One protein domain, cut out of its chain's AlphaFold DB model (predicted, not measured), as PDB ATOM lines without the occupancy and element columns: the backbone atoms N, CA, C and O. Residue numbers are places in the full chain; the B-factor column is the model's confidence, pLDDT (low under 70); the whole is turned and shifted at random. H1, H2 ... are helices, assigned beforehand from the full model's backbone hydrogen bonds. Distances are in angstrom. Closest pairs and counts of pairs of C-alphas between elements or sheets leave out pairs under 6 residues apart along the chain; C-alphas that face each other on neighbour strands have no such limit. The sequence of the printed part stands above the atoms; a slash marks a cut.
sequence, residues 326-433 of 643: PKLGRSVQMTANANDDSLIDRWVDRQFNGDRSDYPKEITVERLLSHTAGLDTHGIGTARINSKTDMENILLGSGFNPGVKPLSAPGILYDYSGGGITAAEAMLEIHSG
ATOM      1  N   PRO A 326     162.382 218.011 180.294       92.81
ATOM      2  CA  PRO A 326     161.770 217.190 179.265       92.81
ATOM      3  C   PRO A 326     162.715 217.103 178.062       92.81
ATOM      4  O   PRO A 326     163.044 218.097 177.418       92.81
ATOM      5  N   LYS A 327     163.181 215.891 177.747       95.94
ATOM      6  CA  LYS A 327     163.996 215.660 176.547       95.94
ATOM      7  C   LYS A 327     163.171 215.970 175.295       95.94
ATOM      8  O   LYS A 327     161.968 215.739 175.285       95.94
ATOM      9  N   LEU A 328     163.813 216.393 174.205       95.81
ATOM     10  CA  LEU A 328     163.113 216.712 172.950       95.81
ATOM     11  C   LEU A 328     162.267 215.549 172.396       95.81
ATOM     12  O   LEU A 328     161.188 215.769 171.855       95.81
ATOM     13  N   GLY A 329     162.728 214.309 172.584       95.12
ATOM     14  CA  GLY A 329     161.990 213.097 172.216       95.12
ATOM     15  C   GLY A 329     160.925 212.658 173.229       95.12
ATOM     16  O   GLY A 329     160.253 211.657 172.995       95.12
ATOM     17  N   ARG A 330     160.761 213.355 174.364       95.81
ATOM     18  CA  ARG A 330     159.719 213.034 175.349       95.81
ATOM     19  C   ARG A 330     158.360 213.270 174.705       95.81
ATOM     20  O   ARG A 330     158.083 214.377 174.246       95.81
ATOM     21  N   SER A 331     157.519 212.242 174.691       94.88
ATOM     22  CA  SER A 331     156.169 212.363 174.155       94.88
ATOM     23  C   SER A 331     155.172 212.892 175.183       94.88
ATOM     24  O   SER A 331     155.371 212.787 176.403       94.88
ATOM     25  N   VAL A 332     154.077 213.452 174.671       93.69
ATOM     26  CA  VAL A 332     152.898 213.842 175.451       93.69
ATOM     27  C   VAL A 332     152.351 212.638 176.218       93.69
ATOM     28  O   VAL A 332     152.208 212.718 177.434       93.69
ATOM     29  N   GLN A 333     152.169 211.493 175.550       91.56
ATOM     30  CA  GLN A 333     151.679 210.257 176.175       91.56
ATOM     31  C   GLN A 333     152.591 209.779 177.316       91.56
ATOM     32  O   GLN A 333     152.115 209.443 178.397       91.56
ATOM     33  N   MET A 334     153.916 209.786 177.118       92.75
ATOM     34  CA  MET A 334     154.854 209.425 178.188       92.75
ATOM     35  C   MET A 334     154.765 210.395 179.369       92.75
ATOM     36  O   MET A 334     155.004 210.003 180.506       92.75
ATOM     37  N   THR A 335     154.496 211.675 179.115       94.19
ATOM     38  CA  THR A 335     154.346 212.676 180.179       94.19
ATOM     39  C   THR A 335     153.046 212.489 180.946       94.19
ATOM     40  O   THR A 335     153.119 212.464 182.169       94.19
ATOM     41  N   ALA A 336     151.926 212.266 180.255       93.00
ATOM     42  CA  ALA A 336     150.639 211.918 180.858       93.00
ATOM     43  C   ALA A 336     150.767 210.700 181.788       93.00
ATOM     44  O   ALA A 336     150.577 210.819 182.990       93.00
ATOM     45  N   ASN A 337     151.264 209.572 181.269       91.25
ATOM     46  CA  ASN A 337     151.396 208.315 182.022       91.25
ATOM     47  C   ASN A 337     152.328 208.371 183.243       91.25
ATOM     48  O   ASN A 337     152.349 207.432 184.029       91.25
ATOM     49  N   ALA A 338     153.175 209.395 183.350       93.31
ATOM     50  CA  ALA A 338     154.103 209.550 184.468       93.31
ATOM     51  C   ALA A 338     153.646 210.610 185.481       93.31
ATOM     52  O   ALA A 338     154.329 210.797 186.485       93.31
ATOM     53  N   ASN A 339     152.564 211.341 185.194       93.38
ATOM     54  CA  ASN A 339     152.105 212.480 185.984       93.38
ATOM     55  C   ASN A 339     150.574 212.481 186.040       93.38
ATOM     56  O   ASN A 339     149.925 213.286 185.361       93.38
ATOM     57  N   ASP A 340     150.034 211.575 186.850       91.69
ATOM     58  CA  ASP A 340     148.597 211.439 187.094       91.69
ATOM     59  C   ASP A 340     147.977 212.784 187.498       91.69
ATOM     60  O   ASP A 340     148.599 213.593 188.199       91.69
ATOM     61  N   ASP A 341     146.762 213.043 187.014       91.12
ATOM     62  CA  ASP A 341     146.002 214.275 187.248       91.12
ATOM     63  C   ASP A 341     146.683 215.561 186.747       91.12
ATOM     64  O   ASP A 341     146.183 216.660 186.995       91.12
ATOM     65  N   SER A 342     147.795 215.487 186.010       95.12
ATOM     66  CA  SER A 342     148.401 216.672 185.391       95.12
ATOM     67  C   SER A 342     147.530 217.233 184.261       95.12
ATOM     68  O   SER A 342     146.661 216.559 183.710       95.12
ATOM     69  N   LEU A 343     147.771 218.487 183.858       93.44
ATOM     70  CA  LEU A 343     147.041 219.088 182.734       93.44
ATOM     71  C   LEU A 343     147.229 218.293 181.428       93.44
ATOM     72  O   LEU A 343     146.288 218.142 180.654       93.44
ATOM     73  N   ILE A 344     148.435 217.761 181.203       94.38
ATOM     74  CA  ILE A 344     148.734 216.912 180.046       94.38
ATOM     75  C   ILE A 344     147.998 215.571 180.141       94.38
ATOM     76  O   ILE A 344     147.460 215.118 179.135       94.38
ATOM     77  N   ASP A 345     147.927 214.972 181.332       92.81
ATOM     78  CA  ASP A 345     147.191 213.728 181.575       92.81
ATOM     79  C   ASP A 345     145.690 213.887 181.294       92.81
ATOM     80  O   ASP A 345     145.141 213.211 180.423       92.81
ATOM     81  N   ARG A 346     145.058 214.903 181.900       92.06
ATOM     82  CA  ARG A 346     143.643 215.233 181.651       92.06
ATOM     83  C   ARG A 346     143.358 215.537 180.180       92.06
ATOM     84  O   ARG A 346     142.282 215.210 179.681       92.06
ATOM     85  N   TRP A 347     144.291 216.194 179.487       91.00
ATOM     86  CA  TRP A 347     144.142 216.500 178.066       91.00
ATOM     87  C   TRP A 347     144.176 215.240 177.204       91.00
ATOM     88  O   TRP A 347     143.286 215.064 176.370       91.00
ATOM     89  N   VAL A 348     145.140 214.347 177.433       89.31
ATOM     90  CA  VAL A 348     145.214 213.057 176.730       89.31
ATOM     91  C   VAL A 348     143.950 212.234 176.981       89.31
ATOM     92  O   VAL A 348     143.333 211.776 176.021       89.31
ATOM     93  N   ASP A 349     143.503 212.122 178.233       87.06
ATOM     94  CA  ASP A 349     142.307 211.347 178.578       87.06
ATOM     95  C   ASP A 349     141.040 211.897 177.917       87.06
ATOM     96  O   ASP A 349     140.246 211.134 177.356       87.06
ATOM     97  N   ARG A 350     140.864 213.226 177.923       84.94
ATOM     98  CA  ARG A 350     139.692 213.880 177.328       84.94
ATOM     99  C   ARG A 350     139.619 213.688 175.815       84.94
ATOM    100  O   ARG A 350     138.520 213.530 175.291       84.94
ATOM    101  N   GLN A 351     140.748 213.739 175.111       79.50
ATOM    102  CA  GLN A 351     140.737 213.656 173.648       79.50
ATOM    103  C   GLN A 351     140.635 212.215 173.124       79.50
ATOM    104  O   GLN A 351     140.282 212.028 171.963       79.50
ATOM    105  N   PHE A 352     140.895 211.207 173.967       70.62
ATOM    106  CA  PHE A 352     140.955 209.794 173.561       70.62
ATOM    107  C   PHE A 352     139.985 208.897 174.340       70.62
ATOM    108  O   PHE A 352     140.132 207.681 174.347       70.62
ATOM    109  N   ASN A 353     138.971 209.483 174.991       65.31
ATOM    110  CA  ASN A 353     137.925 208.761 175.734       65.31
ATOM    111  C   ASN A 353     138.476 207.702 176.719       65.31
ATOM    112  O   ASN A 353     137.827 206.686 176.964       65.31
ATOM    113  N   GLY A 354     139.672 207.930 177.271       61.59
ATOM    114  CA  GLY A 354     140.360 207.005 178.177       61.59
ATOM    115  C   GLY A 354     141.135 205.850 177.520       61.59
ATOM    116  O   GLY A 354     141.857 205.157 178.239       61.59
ATOM    117  N   ASP A 355     141.070 205.645 176.196       68.12
ATOM    118  CA  ASP A 355     141.960 204.696 175.512       68.12
ATOM    119  C   ASP A 355     143.270 205.382 175.119       68.12
ATOM    120  O   ASP A 355     143.478 205.886 174.013       68.12
ATOM    121  N   ARG A 356     144.194 205.399 176.079       66.75
ATOM    122  CA  ARG A 356     145.508 206.020 175.905       66.75
ATOM    123  C   ARG A 356     146.340 205.353 174.810       66.75
ATOM    124  O   ARG A 356     147.316 205.967 174.382       66.75
ATOM    125  N   SER A 357     146.010 204.130 174.374       67.75
ATOM    126  CA  SER A 357     146.785 203.402 173.361       67.75
ATOM    127  C   SER A 357     146.662 204.005 171.957       67.75
ATOM    128  O   SER A 357     147.605 203.887 171.173       67.75
ATOM    129  N   ASP A 358     145.583 204.752 171.707       68.06
ATOM    130  CA  ASP A 358     145.301 205.418 170.434       68.06
ATOM    131  C   ASP A 358     146.033 206.764 170.267       68.06
ATOM    132  O   ASP A 358     146.094 207.306 169.159       68.06
ATOM    133  N   TYR A 359     146.628 207.320 171.334       74.31
ATOM    134  CA  TYR A 359     147.380 208.576 171.240       74.31
ATOM    135  C   TYR A 359     148.743 208.358 170.554       74.31
ATOM    136  O   TYR A 359     149.543 207.553 171.050       74.31
ATOM    137  N   PRO A 360     149.091 209.107 169.484       78.00
ATOM    138  CA  PRO A 360     150.367 208.934 168.795       78.00
ATOM    139  C   PRO A 360     151.563 209.208 169.718       78.00
ATOM    140  O   PRO A 360     151.753 210.323 170.219       78.00
ATOM    141  N   LYS A 361     152.431 208.207 169.897       83.69
ATOM    142  CA  LYS A 361     153.706 208.326 170.641       83.69
ATOM    143  C   LYS A 361     154.632 209.370 170.025       83.69
ATOM    144  O   LYS A 361     155.534 209.893 170.676       83.69
ATOM    145  N   GLU A 362     154.373 209.677 168.769       88.94
ATOM    146  CA  GLU A 362     155.088 210.572 167.895       88.94
ATOM    147  C   GLU A 362     154.803 212.053 168.185       88.94
ATOM    148  O   GLU A 362     155.479 212.897 167.605       88.94
ATOM    149  N   ILE A 363     153.886 212.406 169.089       93.56
ATOM    150  CA  ILE A 363     153.720 213.794 169.553       93.56
ATOM    151  C   ILE A 363     154.759 214.073 170.642       93.56
ATOM    152  O   ILE A 363     154.534 213.833 171.831       93.56
ATOM    153  N   THR A 364     155.928 214.546 170.215       96.44
ATOM    154  CA  THR A 364     157.094 214.842 171.060       96.44
ATOM    155  C   THR A 364     157.279 216.338 171.286       96.44
ATOM    156  O   THR A 364     156.805 217.144 170.488       96.44
ATOM    157  N   VAL A 365     158.020 216.720 172.335       97.94
ATOM    158  CA  VAL A 365     158.411 218.124 172.595       97.94
ATOM    159  C   VAL A 365     158.981 218.795 171.344       97.94
ATOM    160  O   VAL A 365     158.591 219.910 171.009       97.94
ATOM    161  N   GLU A 366     159.862 218.102 170.625       97.31
ATOM    162  CA  GLU A 366     160.405 218.557 169.346       97.31
ATOM    163  C   GLU A 366     159.311 218.940 168.345       97.31
ATOM    164  O   GLU A 366     159.314 220.056 167.832       97.31
ATOM    165  N   ARG A 367     158.350 218.044 168.107       96.81
ATOM    166  CA  ARG A 367     157.289 218.251 167.114       96.81
ATOM    167  C   ARG A 367     156.263 219.291 167.547       96.81
ATOM    168  O   ARG A 367     155.672 219.952 166.694       96.81
ATOM    169  N   LEU A 368     156.066 219.462 168.855       97.62
ATOM    170  CA  LEU A 368     155.267 220.558 169.402       97.62
ATOM    171  C   LEU A 368     155.922 221.914 169.096       97.62
ATOM    172  O   LEU A 368     155.245 222.824 168.619       97.62
ATOM    173  N   LEU A 369     157.236 222.030 169.322       98.19
ATOM    174  CA  LEU A 369     158.004 223.251 169.057       98.19
ATOM    175  C   LEU A 369     158.199 223.542 167.569       98.19
ATOM    176  O   LEU A 369     158.376 224.704 167.207       98.19
ATOM    177  N   SER A 370     158.189 222.511 166.724       97.12
ATOM    178  CA  SER A 370     158.376 222.654 165.283       97.12
ATOM    179  C   SER A 370     157.079 222.653 164.475       97.12
ATOM    180  O   SER A 370     157.135 222.596 163.250       97.12
ATOM    181  N   HIS A 371     155.917 222.678 165.137       96.44
ATOM    182  CA  HIS A 371     154.601 222.681 164.486       96.44
ATOM    183  C   HIS A 371     154.337 221.471 163.570       96.44
ATOM    184  O   HIS A 371     153.602 221.556 162.593       96.44
ATOM    185  N   THR A 372     154.915 220.317 163.898       95.75
ATOM    186  CA  THR A 372     154.734 219.060 163.146       95.75
ATOM    187  C   THR A 372     154.134 217.954 164.011       95.75
ATOM    188  O   THR A 372     154.201 216.773 163.681       95.75
ATOM    189  N   ALA A 373     153.518 218.320 165.137       94.44
ATOM    190  CA  ALA A 373     152.794 217.397 166.009       94.44
ATOM    191  C   ALA A 373     151.427 216.963 165.448       94.44
ATOM    192  O   ALA A 373     150.824 216.050 166.002       94.44
ATOM    193  N   GLY A 374     150.940 217.606 164.380       91.25
ATOM    194  CA  GLY A 374     149.621 217.331 163.808       91.25
ATOM    195  C   GLY A 374     148.468 217.778 164.709       91.25
ATOM    196  O   GLY A 374     147.440 217.111 164.752       91.25
ATOM    197  N   LEU A 375     148.644 218.874 165.456       90.62
ATOM    198  CA  LEU A 375     147.657 219.425 166.392       90.62
ATOM    199  C   LEU A 375     147.034 220.713 165.844       90.62
ATOM    200  O   LEU A 375     147.720 221.492 165.189       90.62
ATOM    201  N   ASP A 376     145.763 220.957 166.162       81.62
ATOM    202  CA  ASP A 376     145.033 222.161 165.754       81.62
ATOM    203  C   ASP A 376     145.408 223.427 166.552       81.62
ATOM    204  O   ASP A 376     146.408 223.488 167.272       81.62
ATOM    205  N   THR A 377     144.555 224.451 166.433       77.25
ATOM    206  CA  THR A 377     144.613 225.719 167.169       77.25
ATOM    207  C   THR A 377     145.721 226.647 166.670       77.25
ATOM    208  O   THR A 377     146.774 226.776 167.287       77.25
ATOM    209  N   HIS A 378     145.458 227.355 165.562       70.19
ATOM    210  CA  HIS A 378     146.427 228.269 164.940       70.19
ATOM    211  C   HIS A 378     146.853 229.427 165.862       70.19
ATOM    212  O   HIS A 378     148.041 229.700 166.037       70.19
ATOM    213  N   GLY A 379     145.887 230.076 166.522       64.88
ATOM    214  CA  GLY A 379     146.122 231.119 167.522       64.88
ATOM    215  C   GLY A 379     145.540 230.738 168.882       64.88
ATOM    216  O   GLY A 379     144.440 230.203 168.956       64.88
ATOM    217  N   ILE A 380     146.239 231.073 169.969       62.28
ATOM    218  CA  ILE A 380     145.808 230.786 171.354       62.28
ATOM    219  C   ILE A 380     144.787 231.797 171.918       62.28
ATOM    220  O   ILE A 380     144.657 231.958 173.127       62.28
ATOM    221  N   GLY A 381     144.062 232.505 171.047       53.84
ATOM    222  CA  GLY A 381     142.896 233.294 171.454       53.84
ATOM    223  C   GLY A 381     143.178 234.526 172.322       53.84
ATOM    224  O   GLY A 381     142.341 234.879 173.150       53.84
ATOM    225  N   THR A 382     144.296 235.227 172.106       47.84
ATOM    226  CA  THR A 382     144.587 236.517 172.772       47.84
ATOM    227  C   THR A 382     143.779 237.689 172.213       47.84
ATOM    228  O   THR A 382     144.033 238.822 172.581       47.84
ATOM    229  N   ALA A 383     142.859 237.428 171.285       41.09
ATOM    230  CA  ALA A 383     142.295 238.424 170.375       41.09
ATOM    231  C   ALA A 383     141.020 239.116 170.889       41.09
ATOM    232  O   ALA A 383     140.268 239.655 170.077       41.09
ATOM    233  N   ARG A 384     140.679 239.013 172.188       41.06
ATOM    234  CA  ARG A 384     139.516 239.718 172.757       41.06
ATOM    235  C   ARG A 384     139.709 240.109 174.218       41.06
ATOM    236  O   ARG A 384     139.935 239.270 175.089       41.06
ATOM    237  N   ILE A 385     139.433 241.382 174.492       36.53
ATOM    238  CA  ILE A 385     139.126 241.934 175.814       36.53
ATOM    239  C   ILE A 385     138.157 240.975 176.544       36.53
ATOM    240  O   ILE A 385     137.037 240.755 176.082       36.53
ATOM    241  N   ASN A 386     138.603 240.415 177.679       40.72
ATOM    242  CA  ASN A 386     137.933 239.447 178.574       40.72
ATOM    243  C   ASN A 386     138.139 237.935 178.333       40.72
ATOM    244  O   ASN A 386     137.619 237.154 179.137       40.72
ATOM    245  N   SER A 387     138.914 237.473 177.341       50.72
ATOM    246  CA  SER A 387     139.284 236.046 177.290       50.72
ATOM    247  C   SER A 387     140.413 235.748 178.286       50.72
ATOM    248  O   SER A 387     141.597 235.737 177.966       50.72
ATOM    249  N   LYS A 388     140.047 235.465 179.542       54.09
ATOM    250  CA  LYS A 388     140.933 234.824 180.534       54.09
ATOM    251  C   LYS A 388     141.202 233.356 180.163       54.09
ATOM    252  O   LYS A 388     141.096 232.481 181.017       54.09
ATOM    253  N   THR A 389     141.460 233.059 178.892       65.56
ATOM    254  CA  THR A 389     141.732 231.691 178.462       65.56
ATOM    255  C   THR A 389     143.107 231.320 179.005       65.56
ATOM    256  O   THR A 389     144.128 231.850 178.573       65.56
ATOM    257  N   ASP A 390     143.122 230.487 180.035       79.88
ATOM    258  CA  ASP A 390     144.326 229.864 180.574       79.88
ATOM    259  C   ASP A 390     144.723 228.633 179.743       79.88
ATOM    260  O   ASP A 390     144.014 228.215 178.823       79.88
ATOM    261  N   MET A 391     145.886 228.056 180.054       87.94
ATOM    262  CA  MET A 391     146.370 226.845 179.386       87.94
ATOM    263  C   MET A 391     145.358 225.698 179.466       87.94
ATOM    264  O   MET A 391     145.219 224.940 178.509       87.94
ATOM    265  N   GLU A 392     144.630 225.588 180.581       89.38
ATOM    266  CA  GLU A 392     143.620 224.552 180.768       89.38
ATOM    267  C   GLU A 392     142.459 224.713 179.786       89.38
ATOM    268  O   GLU A 392     142.104 223.770 179.080       89.38
ATOM    269  N   ASN A 393     141.925 225.924 179.665       86.94
ATOM    270  CA  ASN A 393     140.876 226.238 178.709       86.94
ATOM    271  C   ASN A 393     141.338 226.078 177.256       86.94
ATOM    272  O   ASN A 393     140.514 225.733 176.413       86.94
ATOM    273  N   ILE A 394     142.619 226.308 176.942       87.56
ATOM    274  CA  ILE A 394     143.171 226.055 175.600       87.56
ATOM    275  C   ILE A 394     143.227 224.554 175.323       87.56
ATOM    276  O   ILE A 394     142.678 224.111 174.319       87.56
ATOM    277  N   LEU A 395     143.859 223.776 176.204       89.81
ATOM    278  CA  LEU A 395     144.101 222.349 175.976       89.81
ATOM    279  C   LEU A 395     142.823 221.519 176.103       89.81
ATOM    280  O   LEU A 395     142.508 220.726 175.217       89.81
ATOM    281  N   LEU A 396     142.059 221.713 177.178       88.94
ATOM    282  CA  LEU A 396     140.841 220.949 177.431       88.94
ATOM    283  C   LEU A 396     139.646 221.528 176.674       88.94
ATOM    284  O   LEU A 396     138.790 220.769 176.230       88.94
ATOM    285  N   GLY A 397     139.581 222.845 176.495       84.62
ATOM    286  CA  GLY A 397     138.404 223.517 175.955       84.62
ATOM    287  C   GLY A 397     137.355 223.820 177.026       84.62
ATOM    288  O   GLY A 397     137.093 223.010 177.923       84.62
ATOM    289  N   SER A 398     136.708 224.977 176.895       78.06
ATOM    290  CA  SER A 398     135.554 225.400 177.692       78.06
ATOM    291  C   SER A 398     134.615 226.289 176.875       78.06
ATOM    292  O   SER A 398     135.033 227.001 175.957       78.06
ATOM    293  N   GLY A 399     133.315 226.240 177.187       73.75
ATOM    294  CA  GLY A 399     132.293 226.971 176.434       73.75
ATOM    295  C   GLY A 399     132.310 226.604 174.945       73.75
ATOM    296  O   GLY A 399     132.035 225.464 174.586       73.75
ATOM    297  N   PHE A 400     132.643 227.573 174.087       67.81
ATOM    298  CA  PHE A 400     132.742 227.391 172.633       67.81
ATOM    299  C   PHE A 400     134.135 226.961 172.140       67.81
ATOM    300  O   PHE A 400     134.300 226.735 170.944       67.81
ATOM    301  N   ASN A 401     135.138 226.856 173.020       76.75
ATOM    302  CA  ASN A 401     136.449 226.321 172.658       76.75
ATOM    303  C   ASN A 401     136.419 224.780 172.755       76.75
ATOM    304  O   ASN A 401     136.229 224.262 173.859       76.75
ATOM    305  N   PRO A 402     136.614 224.036 171.648       78.25
ATOM    306  CA  PRO A 402     136.576 222.574 171.656       78.25
ATOM    307  C   PRO A 402     137.800 221.909 172.313       78.25
ATOM    308  O   PRO A 402     137.782 220.685 172.470       78.25
ATOM    309  N   GLY A 403     138.824 222.682 172.691       86.19
ATOM    310  CA  GLY A 403     140.107 222.171 173.173       86.19
ATOM    311  C   GLY A 403     141.030 221.758 172.028       86.19
ATOM    312  O   GLY A 403     140.581 221.648 170.887       86.19
ATOM    313  N   VAL A 404     142.308 221.521 172.335       89.44
ATOM    314  CA  VAL A 404     143.308 221.134 171.328       89.44
ATOM    315  C   VAL A 404     143.081 219.696 170.881       89.44
ATOM    316  O   VAL A 404     143.023 218.789 171.719       89.44
ATOM    317  N   LYS A 405     143.016 219.482 169.566       86.69
ATOM    318  CA  LYS A 405     142.746 218.179 168.947       86.69
ATOM    319  C   LYS A 405     143.822 217.771 167.941       86.69
ATOM    320  O   LYS A 405     144.425 218.633 167.299       86.69
ATOM    321  N   PRO A 406     144.039 216.460 167.751       86.75
ATOM    322  CA  PRO A 406     144.777 215.959 166.601       86.75
ATOM    323  C   PRO A 406     144.022 216.256 165.295       86.75
ATOM    324  O   PRO A 406     142.821 216.007 165.197       86.75
ATOM    325  N   LEU A 407     144.737 216.753 164.288       85.12
ATOM    326  CA  LEU A 407     144.256 216.961 162.916       85.12
ATOM    327  C   LEU A 407     144.890 215.996 161.919       85.12
ATOM    328  O   LEU A 407     144.279 215.655 160.910       85.12
ATOM    329  N   SER A 408     146.134 215.591 162.169       87.00
ATOM    330  CA  SER A 408     146.903 214.737 161.269       87.00
ATOM    331  C   SER A 408     147.914 213.896 162.039       87.00
ATOM    332  O   SER A 408     148.166 214.117 163.224       87.00
ATOM    333  N   ALA A 409     148.491 212.899 161.366       89.31
ATOM    334  CA  ALA A 409     149.561 212.104 161.948       89.31
ATOM    335  C   ALA A 409     150.814 212.978 162.196       89.31
ATOM    336  O   ALA A 409     151.198 213.756 161.314       89.31
ATOM    337  N   PRO A 410     151.490 212.846 163.352       92.12
ATOM    338  CA  PRO A 410     152.673 213.648 163.648       92.12
ATOM    339  C   PRO A 410     153.831 213.349 162.689       92.12
ATOM    340  O   PRO A 410     154.080 212.202 162.318       92.12
ATOM    341  N   GLY A 411     154.594 214.381 162.331       90.19
ATOM    342  CA  GLY A 411     155.766 214.277 161.461       90.19
ATOM    343  C   GLY A 411     155.449 214.100 159.973       90.19
ATOM    344  O   GLY A 411     156.345 213.715 159.223       90.19
ATOM    345  N   ILE A 412     154.203 214.347 159.551       85.88
ATOM    346  CA  ILE A 412     153.794 214.273 158.140       85.88
ATOM    347  C   ILE A 412     153.708 215.653 157.491       85.88
ATOM    348  O   ILE A 412     154.165 215.819 156.366       85.88
ATOM    349  N   LEU A 413     153.129 216.636 158.177       88.25
ATOM    350  CA  LEU A 413     152.946 217.985 157.652       88.25
ATOM    351  C   LEU A 413     153.202 219.032 158.732       88.25
ATOM    352  O   LEU A 413     153.156 218.738 159.930       88.25
ATOM    353  N   TYR A 414     153.487 220.246 158.282       91.50
ATOM    354  CA  TYR A 414     153.553 221.427 159.124       91.50
ATOM    355  C   TYR A 414     152.154 222.023 159.267       91.50
ATOM    356  O   TYR A 414     151.489 222.301 158.269       91.50
ATOM    357  N   ASP A 415     151.738 222.253 160.508       89.62
ATOM    358  CA  ASP A 415     150.552 223.036 160.837       89.62
ATOM    359  C   ASP A 415     150.856 223.910 162.055       89.62
ATOM    360  O   ASP A 415     151.103 223.422 163.164       89.62
ATOM    361  N   TYR A 416     150.901 225.225 161.830       91.94
ATOM    362  CA  TYR A 416     151.253 226.182 162.869       91.94
ATOM    363  C   TYR A 416     150.219 226.129 163.991       91.94
ATOM    364  O   TYR A 416     149.087 226.574 163.826       91.94
ATOM    365  N   SER A 417     150.645 225.614 165.140       92.38
ATOM    366  CA  SER A 417     149.780 225.240 166.256       92.38
ATOM    367  C   SER A 417     150.203 225.941 167.546       92.38
ATOM    368  O   SER A 417     151.189 225.587 168.197       92.38
ATOM    369  N   GLY A 418     149.421 226.940 167.949       90.00
ATOM    370  CA  GLY A 418     149.475 227.521 169.284       90.00
ATOM    371  C   GLY A 418     149.070 226.527 170.379       90.00
ATOM    372  O   GLY A 418     149.613 226.592 171.483       90.00
ATOM    373  N   GLY A 419     148.188 225.573 170.065       90.69
ATOM    374  CA  GLY A 419     147.816 224.480 170.967       90.69
ATOM    375  C   GLY A 419     148.996 223.569 171.313       90.69
ATOM    376  O   GLY A 419     149.273 223.333 172.488       90.69
ATOM    377  N   GLY A 420     149.765 223.142 170.307       94.88
ATOM    378  CA  GLY A 420     150.971 222.338 170.503       94.88
ATOM    379  C   GLY A 420     152.038 223.067 171.321       94.88
ATOM    380  O   GLY A 420     152.617 222.500 172.244       94.88
ATOM    381  N   ILE A 421     152.231 224.364 171.068       96.50
ATOM    382  CA  ILE A 421     153.133 225.201 171.871       96.50
ATOM    383  C   ILE A 421     152.654 225.328 173.328       96.50
ATOM    384  O   ILE A 421     153.476 225.335 174.242       96.50
ATOM    385  N   THR A 422     151.339 225.370 173.560       95.06
ATOM    386  CA  THR A 422     150.756 225.381 174.915       95.06
ATOM    387  C   THR A 422     151.004 224.053 175.637       95.06
ATOM    388  O   THR A 422     151.352 224.046 176.817       95.06
ATOM    389  N   ALA A 423     150.907 222.920 174.934       95.81
ATOM    390  CA  ALA A 423     151.279 221.622 175.492       95.81
ATOM    391  C   ALA A 423     152.781 221.557 175.828       95.81
ATOM    392  O   ALA A 423     153.147 221.041 176.882       95.81
ATOM    393  N   ALA A 424     153.652 222.128 174.985       98.06
ATOM    394  CA  ALA A 424     155.087 222.202 175.265       98.06
ATOM    395  C   ALA A 424     155.384 223.015 176.537       98.06
ATOM    396  O   ALA A 424     156.219 222.603 177.340       98.06
ATOM    397  N   GLU A 425     154.675 224.124 176.760       98.00
ATOM    398  CA  GLU A 425     154.773 224.901 178.000       98.00
ATOM    399  C   GLU A 425     154.373 224.074 179.226       98.00
ATOM    400  O   GLU A 425     155.154 223.962 180.168       98.00
ATOM    401  N   ALA A 426     153.212 223.414 179.185       97.44
ATOM    402  CA  ALA A 426     152.762 222.559 180.282       97.44
ATOM    403  C   ALA A 426     153.751 221.411 180.566       97.44
ATOM    404  O   ALA A 426     154.014 221.086 181.724       97.44
ATOM    405  N   MET A 427     154.361 220.824 179.530       98.06
ATOM    406  CA  MET A 427     155.420 219.824 179.699       98.06
ATOM    407  C   MET A 427     156.676 220.416 180.355       98.06
ATOM    408  O   MET A 427     157.272 219.754 181.203       98.06
ATOM    409  N   LEU A 428     157.081 221.646 180.020       98.31
ATOM    410  CA  LEU A 428     158.178 222.306 180.735       98.31
ATOM    411  C   LEU A 428     157.849 222.424 182.228       98.31
ATOM    412  O   LEU A 428     158.690 222.079 183.060       98.31
ATOM    413  N   GLU A 429     156.653 222.905 182.567       97.62
ATOM    414  CA  GLU A 429     156.272 223.146 183.962       97.62
ATOM    415  C   GLU A 429     156.220 221.855 184.782       97.62
ATOM    416  O   GLU A 429     156.794 221.799 185.870       97.62
ATOM    417  N   ILE A 430     155.616 220.798 184.228       97.12
ATOM    418  CA  ILE A 430     155.519 219.478 184.868       97.12
ATOM    419  C   ILE A 430     156.910 218.908 185.163       97.12
ATOM    420  O   ILE A 430     157.196 218.512 186.288       97.12
ATOM    421  N   HIS A 431     157.787 218.872 184.157       96.56
ATOM    422  CA  HIS A 431     159.090 218.213 184.288       96.56
ATOM    423  C   HIS A 431     160.078 219.049 185.115       96.56
ATOM    424  O   HIS A 431     160.823 218.509 185.928       96.56
ATOM    425  N   SER A 432     160.066 220.377 184.963       95.44
ATOM    426  CA  SER A 432     160.978 221.256 185.709       95.44
ATOM    427  C   SER A 432     160.519 221.583 187.135       95.44
ATOM    428  O   SER A 432     161.330 222.078 187.923       95.44
ATOM    429  N   GLY A 433     159.240 221.365 187.461       95.56
ATOM    430  CA  GLY A 433     158.634 221.756 188.737       95.56
ATOM    431  C   GLY A 433     158.548 223.274 188.948       95.56
ATOM    432  O   GLY A 433     158.413 223.735 190.081       95.56
TER     433      GLY A 433
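Overview. This is residues 326 to 433 of the 643 residues of the protein "Beta-lactamase family protein" of Pyrinomonadaceae bacterium (UniProt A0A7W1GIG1). With little regular structure, a compact body of long loops holds one longer helix, H5, with short H2, H3 and H4 packed on it and H1 packed on H2; residues 382 to 388 stick out. The 108 printed residues include five named helices, H1 to H5 in chain order, and no named strand: all helix, with 39 residues in named elements. The radius of gyration of the C-alphas is 12.9 A, the spans 37 by 31 by 28 A.

Arrangement. H5, residues 418 to 432, with residues 423 to 427 alone touches H2, residues 343 to 351, at a steep tilt of 44 degrees, opposite ways; closest C-alphas Ile 344 and Ala 426, 6.9 A. H5 touches H3, residues 365 to 369; closest C-alphas Leu 368 and Gly 420, 4.8 A. H5 touches H4, residues 391 to 395; closest C-alphas Met 391 and Thr 422, 6.4 A. H1, residues 332 to 336, touches H2; closest C-alphas Ala 336 and Asp 345, 4.0 A. Every O i to N i+4 pair in the five helices is within hydrogen-bond range.

Along the chain. H5 runs 21.0 A from C-alpha 418 at (149.475, 227.521, 169.284) to C-alpha 432 at (160.978, 221.256, 185.709).

Size, cuts and confidence. The printed part has no cut. Links H2 to H3, H3 to H4 and H4 to H5 are long. Residues 353 to 358, 379 to 389 and 400 have pLDDT under 70.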